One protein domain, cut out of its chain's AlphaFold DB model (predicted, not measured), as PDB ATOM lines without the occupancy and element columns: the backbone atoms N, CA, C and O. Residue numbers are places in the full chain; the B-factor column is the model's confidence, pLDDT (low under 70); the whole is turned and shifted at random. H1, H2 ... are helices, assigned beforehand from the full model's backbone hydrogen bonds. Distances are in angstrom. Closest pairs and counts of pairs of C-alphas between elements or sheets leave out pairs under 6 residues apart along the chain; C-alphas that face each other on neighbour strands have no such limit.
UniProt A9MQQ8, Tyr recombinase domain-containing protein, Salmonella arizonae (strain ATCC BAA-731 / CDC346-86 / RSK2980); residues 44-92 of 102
ATOM      1  N   ASN A  44     -14.616  24.131  28.090       82.31
ATOM      2  CA  ASN A  44     -15.647  24.662  27.199       82.31
ATOM      3  C   ASN A  44     -15.945  23.740  26.011       82.31
ATOM      4  O   ASN A  44     -17.067  23.753  25.503       82.31
ATOM      5  N   THR A  45     -14.971  22.947  25.560       85.38
ATOM      6  CA  THR A  45     -15.164  21.974  24.479       85.38
ATOM      7  C   THR A  45     -16.123  20.865  24.906       85.38
ATOM      8  O   THR A  45     -17.007  20.510  24.130       85.38
ATOM      9  N   ILE A  46     -16.017  20.383  26.148       83.56
ATOM     10  CA  ILE A  46     -16.898  19.339  26.696       83.56
ATOM     11  C   ILE A  46     -18.335  19.860  26.781       83.56
ATOM     12  O   ILE A  46     -19.259  19.221  26.284       83.56
ATOM     13  N   ASN A  47     -18.528  21.065  27.325       83.38
ATOM     14  CA  ASN A  47     -19.858  21.676  27.395       83.38
ATOM     15  C   ASN A  47     -20.446  21.926  25.993       83.38
ATOM     16  O   ASN A  47     -21.632  21.707  25.769       83.38
ATOM     17  N   LYS A  48     -19.635  22.340  25.013       85.44
ATOM     18  CA  LYS A  48     -20.104  22.461  23.622       85.44
ATOM     19  C   LYS A  48     -20.540  21.112  23.047       85.44
ATOM     20  O   LYS A  48     -21.587  21.065  22.415       85.44
ATOM     21  N   ALA A  49     -19.787  20.039  23.291       86.25
ATOM     22  CA  ALA A  49     -20.155  18.698  22.839       86.25
ATOM     23  C   ALA A  49     -21.493  18.240  23.445       86.25
ATOM     24  O   ALA A  49     -22.355  17.773  22.706       86.25
ATOM     25  N   LEU A  50     -21.709  18.470  24.747       85.00
ATOM     26  CA  LEU A  50     -22.984  18.185  25.425       85.00
ATOM     27  C   LEU A  50     -24.168  18.930  24.784       85.00
ATOM     28  O   LEU A  50     -25.226  18.344  24.573       85.00
ATOM     29  N   ARG A  51     -23.975  20.194  24.390       86.25
ATOM     30  CA  ARG A  51     -25.011  20.960  23.674       86.25
ATOM     31  C   ARG A  51     -25.305  20.420  22.284       86.25
ATOM     32  O   ARG A  51     -26.455  20.438  21.863       86.25
ATOM     33  N   VAL A  52     -24.284  19.951  21.568       87.44
ATOM     34  CA  VAL A  52     -24.447  19.380  20.222       87.44
ATOM     35  C   VAL A  52     -25.260  18.087  20.260       87.44
ATOM     36  O   VAL A  52     -26.072  17.866  19.369       87.44
ATOM     37  N   ILE A  53     -25.093  17.264  21.298       86.38
ATOM     38  CA  ILE A  53     -25.889  16.038  21.480       86.38
ATOM     39  C   ILE A  53     -27.291  16.301  22.065       86.38
ATOM     40  O   ILE A  53     -28.049  15.355  22.251       86.38
ATOM     41  N   GLY A  54     -27.645  17.567  22.326       84.56
ATOM     42  CA  GLY A  54     -28.995  17.986  22.707       84.56
ATOM     43  C   GLY A  54     -29.199  18.359  24.177       84.56
ATOM     44  O   GLY A  54     -30.323  18.698  24.524       84.56
ATOM     45  N   TYR A  55     -28.159  18.344  25.021       82.88
ATOM     46  CA  TYR A  55     -28.289  18.723  26.435       82.88
ATOM     47  C   TYR A  55     -28.093  20.224  26.674       82.88
ATOM     48  O   TYR A  55     -27.118  20.828  26.205       82.88
ATOM     49  N   ASP A  56     -28.943  20.833  27.497       78.00
ATOM     50  CA  ASP A  56     -28.706  22.187  27.996       78.00
ATOM     51  C   ASP A  56     -27.718  22.164  29.171       78.00
ATOM     52  O   ASP A  56     -28.034  21.806  30.303       78.00
ATOM     53  N   THR A  57     -26.495  22.637  28.933       74.62
ATOM     54  CA  THR A  57     -25.455  22.680  29.970       74.62
ATOM     55  C   THR A  57     -25.676  23.730  31.057       74.62
ATOM     56  O   THR A  57     -24.791  23.917  31.894       74.62
ATOM     57  N   LYS A  58     -26.765  24.500  31.013       68.25
ATOM     58  CA  LYS A  58     -27.161  25.413  32.093       68.25
ATOM     59  C   LYS A  58     -28.215  24.803  33.010       68.25
ATOM     60  O   LYS A  58     -28.246  25.175  34.179       68.25
ATOM     61  N   THR A  59     -29.064  23.919  32.491       63.16
ATOM     62  CA  THR A  59     -30.253  23.428  33.203       63.16
ATOM     63  C   THR A  59     -30.268  21.909  33.390       63.16
ATOM     64  O   THR A  59     -30.839  21.446  34.370       63.16
ATOM     65  N   GLU A  60     -29.596  21.144  32.526       65.94
ATOM     66  CA  GLU A  60     -29.632  19.678  32.517       65.94
ATOM     67  C   GLU A  60     -28.300  19.059  32.958       65.94
ATOM     68  O   GLU A  60     -28.196  18.527  34.061       65.94
ATOM     69  N   VAL A  61     -27.260  19.120  32.114       68.31
ATOM     70  CA  VAL A  61     -25.976  18.441  32.373       68.31
ATOM     71  C   VAL A  61     -24.809  19.326  31.959       68.31
ATOM     72  O   VAL A  61     -24.626  19.636  30.784       68.31
ATOM     73  N   CYS A  62     -23.965  19.698  32.920       74.69
ATOM     74  CA  CYS A  62     -22.687  20.362  32.669       74.69
ATOM     75  C   CYS A  62     -21.521  19.456  33.074       74.69
ATOM     76  O   CYS A  62     -21.673  18.590  33.939       74.69
ATOM     77  N   GLY A  63     -20.339  19.676  32.490       69.44
ATOM     78  CA  GLY A  63     -19.154  18.862  32.793       69.44
ATOM     79  C   GLY A  63     -18.836  18.784  34.294       69.44
ATOM     80  O   GLY A  63     -18.452  17.729  34.790       69.44
ATOM     81  N   HIS A  64     -19.079  19.868  35.040       71.56
ATOM     82  CA  HIS A  64     -18.917  19.893  36.495       71.56
ATOM     83  C   HIS A  64     -19.969  19.046  37.235       71.56
ATOM     84  O   HIS A  64     -19.637  18.336  38.186       71.56
ATOM     85  N   GLY A  65     -21.226  19.080  36.781       75.50
ATOM     86  CA  GLY A  65     -22.352  18.376  37.399       75.50
ATOM     87  C   GLY A  65     -22.216  16.854  37.368       75.50
ATOM     88  O   GLY A  65     -22.735  16.181  38.256       75.50
ATOM     89  N   LEU A  66     -21.439  16.311  36.424       80.00
ATOM     90  CA  LEU A  66     -21.190  14.870  36.309       80.00
ATOM     91  C   LEU A  66     -20.569  14.267  37.575       80.00
ATOM     92  O   LEU A  66     -20.930  13.154  37.953       80.00
ATOM     93  N   ARG A  67     -19.675  14.990  38.267       81.69
ATOM     94  CA  ARG A  67     -19.075  14.492  39.519       81.69
ATOM     95  C   ARG A  67     -20.130  14.358  40.618       81.69
ATOM     96  O   ARG A  67     -20.168  13.341  41.306       81.69
ATOM     97  N   THR A  68     -20.987  15.364  40.768       81.25
ATOM     98  CA  THR A  68     -22.075  15.350  41.755       81.25
ATOM     99  C   THR A  68     -23.077  14.247  41.438       81.25
ATOM    100  O   THR A  68     -23.412  13.468  42.323       81.25
ATOM    101  N   MET A  69     -23.477  14.118  40.170       84.25
ATOM    102  CA  MET A  69     -24.372  13.049  39.717       84.25
ATOM    103  C   MET A  69     -23.788  11.660  39.988       84.25
ATOM    104  O   MET A  69     -24.487  10.801  40.515       84.25
ATOM    105  N   ALA A  70     -22.503  11.444  39.685       85.38
ATOM    106  CA  ALA A  70     -21.830  10.177  39.960       85.38
ATOM    107  C   ALA A  70     -21.790   9.864  41.464       85.38
ATOM    108  O   ALA A  70     -22.024   8.728  41.862       85.38
ATOM    109  N   CYS A  71     -21.532  10.866  42.308       83.50
ATOM    110  CA  CYS A  71     -21.553  10.706  43.761       83.50
ATOM    111  C   CYS A  71     -22.947  10.316  44.278       83.50
ATOM    112  O   CYS A  71     -23.061   9.371  45.058       83.50
ATOM    113  N   SER A  72     -24.003  10.999  43.825       85.06
ATOM    114  CA  SER A  72     -25.381  10.656  44.194       85.06
ATOM    115  C   SER A  72     -25.745   9.245  43.743       85.06
ATOM    116  O   SER A  72     -26.150   8.436  44.570       85.06
ATOM    117  N   ALA A  73     -25.489   8.902  42.477       86.69
ATOM    118  CA  ALA A  73     -25.789   7.577  41.937       86.69
ATOM    119  C   ALA A  73     -25.041   6.451  42.674       86.69
ATOM    120  O   ALA A  73     -25.618   5.402  42.953       86.69
ATOM    121  N   LEU A  74     -23.767   6.661  43.031       86.06
ATOM    122  CA  LEU A  74     -22.997   5.681  43.801       86.06
ATOM    123  C   LEU A  74     -23.550   5.508  45.220       86.06
ATOM    124  O   LEU A  74     -23.676   4.371  45.672       86.06
ATOM    125  N   ASN A  75     -23.919   6.600  45.897       84.31
ATOM    126  CA  ASN A  75     -24.521   6.535  47.231       84.31
ATOM    127  C   ASN A  75     -25.898   5.855  47.205       84.31
ATOM    128  O   ASN A  75     -26.186   5.021  48.058       84.31
ATOM    129  N   GLU A  76     -26.729   6.175  46.212       87.69
ATOM    130  CA  GLU A  76     -28.067   5.598  46.041       87.69
ATOM    131  C   GLU A  76     -28.023   4.119  45.634       87.69
ATOM    132  O   GLU A  76     -28.915   3.359  46.003       87.69
ATOM    133  N   SER A  77     -26.971   3.683  44.927       87.75
ATOM    134  CA  SER A  77     -26.825   2.282  44.506       87.75
ATOM    135  C   SER A  77     -26.725   1.298  45.677       87.75
ATOM    136  O   SER A  77     -27.038   0.122  45.512       87.75
ATOM    137  N   GLY A  78     -26.237   1.747  46.840       85.44
ATOM    138  CA  GLY A  78     -25.995   0.891  48.006       85.44
ATOM    139  C   GLY A  78     -24.925  -0.194  47.806       85.44
ATOM    140  O   GLY A  78     -24.728  -1.019  48.693       85.44
ATOM    141  N   LEU A  79     -24.227  -0.211  46.664       85.88
ATOM    142  CA  LEU A  79     -23.230  -1.233  46.319       85.88
ATOM    143  C   LEU A  79     -21.843  -0.954  46.913       85.88
ATOM    144  O   LEU A  79     -20.998  -1.847  46.957       85.88
ATOM    145  N   TRP A  80     -21.596   0.283  47.348       84.56
ATOM    146  CA  TRP A  80     -20.280   0.760  47.763       84.56
ATOM    147  C   TRP A  80     -20.329   1.355  49.166       84.56
ATOM    148  O   TRP A  80     -21.314   1.981  49.558       84.56
ATOM    149  N   SER A  81     -19.239   1.197  49.920       85.00
ATOM    150  CA  SER A  81     -19.092   1.891  51.195       85.00
ATOM    151  C   SER A  81     -18.901   3.389  50.968       85.00
ATOM    152  O   SER A  81     -18.296   3.823  49.983       85.00
ATOM    153  N   LYS A  82     -19.381   4.192  51.920       81.19
ATOM    154  CA  LYS A  82     -19.236   5.649  51.885       81.19
ATOM    155  C   LYS A  82     -17.767   6.071  51.759       81.19
ATOM    156  O   LYS A  82     -17.450   6.928  50.941       81.19
ATOM    157  N   ASP A  83     -16.874   5.386  52.470       80.50
ATOM    158  CA  ASP A  83     -15.430   5.645  52.431       80.50
ATOM    159  C   ASP A  83     -14.834   5.418  51.035       80.50
ATOM    160  O   ASP A  83     -13.969   6.176  50.593       80.50
ATOM    161  N   ALA A  84     -15.301   4.395  50.307       82.19
ATOM    162  CA  ALA A  84     -14.851   4.138  48.941       82.19
ATOM    163  C   ALA A  84     -15.307   5.249  47.981       82.19
ATOM    164  O   ALA A  84     -14.533   5.684  47.129       82.19
ATOM    165  N   ILE A  85     -16.532   5.755  48.150       82.69
ATOM    166  CA  ILE A  85     -17.072   6.856  47.340       82.69
ATOM    167  C   ILE A  85     -16.331   8.166  47.646       82.69
ATOM    168  O   ILE A  85     -15.940   8.883  46.725       82.69
ATOM    169  N   GLU A  86     -16.075   8.476  48.917       80.31
ATOM    170  CA  GLU A  86     -15.331   9.681  49.314       80.31
ATOM    171  C   GLU A  86     -13.890   9.659  48.787       80.31
ATOM    172  O   GLU A  86     -13.423  10.646  48.198       80.31
ATOM    173  N   ARG A  87     -13.228   8.496  48.878       81.19
ATOM    174  CA  ARG A  87     -11.923   8.261  48.250       81.19
ATOM    175  C   ARG A  87     -11.969   8.338  46.733       81.19
ATOM    176  O   ARG A  87     -10.982   8.756  46.162       81.19
ATOM    177  N   GLN A  88     -13.061   8.008  46.050       83.06
ATOM    178  CA  GLN A  88     -13.153   8.196  44.595       83.06
ATOM    179  C   GLN A  88     -13.218   9.687  44.219       83.06
ATOM    180  O   GLN A  88     -12.646  10.122  43.215       83.06
ATOM    181  N   MET A  89     -13.880  10.502  45.044       81.81
ATOM    182  CA  MET A  89     -14.135  11.918  44.757       81.81
ATOM    183  C   MET A  89     -12.954  12.848  45.069       81.81
ATOM    184  O   MET A  89     -13.068  14.059  44.872       81.81
ATOM    185  N   SER A  90     -11.811  12.317  45.524       72.56
ATOM    186  CA  SER A  90     -10.690  13.113  46.062       72.56
ATOM    187  C   SER A  90     -11.124  14.015  47.221       72.56
ATOM    188  O   SER A  90     -10.460  15.009  47.539       72.56
ATOM    189  N   HIS A  91     -12.242  13.678  47.864       70.12
ATOM    190  CA  HIS A  91     -12.663  14.329  49.083       70.12
ATOM    191  C   HIS A  91     -11.753  13.783  50.175       70.12
ATOM    192  O   HIS A  91     -11.940  12.679  50.673       70.12
ATOM    193  N   LYS A  92     -10.712  14.545  50.522       52.91
ATOM    194  CA  LYS A  92     -10.021  14.301  51.784       52.91
ATOM    195  C   LYS A  92     -11.063  14.414  52.884       52.91
ATOM    196  O   LYS A  92     -11.738  15.444  52.957       52.91
TER     197      LYS A  92
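This is residues 44 to 92 of the 102 residues of the protein "Tyr recombinase domain-containing protein" of Salmonella arizonae (strain ATCC BAA-731 / CDC346-86 / RSK2980) (UniProt A9MQQ8). Picture a helical hairpin, H2 and the shorter H3, at one end of an elongated, loose shape, with a third helix, H1, set off at the other end by a long loop. H2 lies between H1 and H3 along the longest axis, and the turn of the hairpin, residues 76 to 81, sticks out. The printed part has 49 residues, with three named helices in the order H1, H2, H3 and no named strand; its class is all helix. It is loose, with a radius of gyration of the C-alphas of 13.3 A, and spans 36 by 21 by 14 A.

Find C-alpha 65 at (-22.352, 18.376, 37.399); from there H2, residues 65 to 77, runs 18.2 A to C-alpha 77. H3, residues 82 to 88, covers 9.8 A and ends with C-alpha 88 at (-13.153, 8.196, 44.595). Go back to C-alpha 44 at (-15.647, 24.662, 27.199) for H1, residues 44 to 52, which is 12.4 A long.

Begin at H2, which touches H3 with residues 71 to 75 alone; their closest C-alphas, those of Cys 71 and Ile 85, are 6.9 A apart. The two form a helical hairpin, running opposite ways at a shallow tilt of 31 degrees. H1 is apart from both H2 and H3. In H1, H2 and H3 every O i to N i+4 pair is within hydrogen-bond range.

Look to Val 52 and Asp 83 for the two C-alphas farthest apart, 36.2 A. The printed part has no cut. The link from H1 to H2, residues 53 to 64, is long; that from H2 to H3 is tight. Mean pLDDT of the printed part is 80.2, and residues 58 to 61, 63 and 92 are under 70.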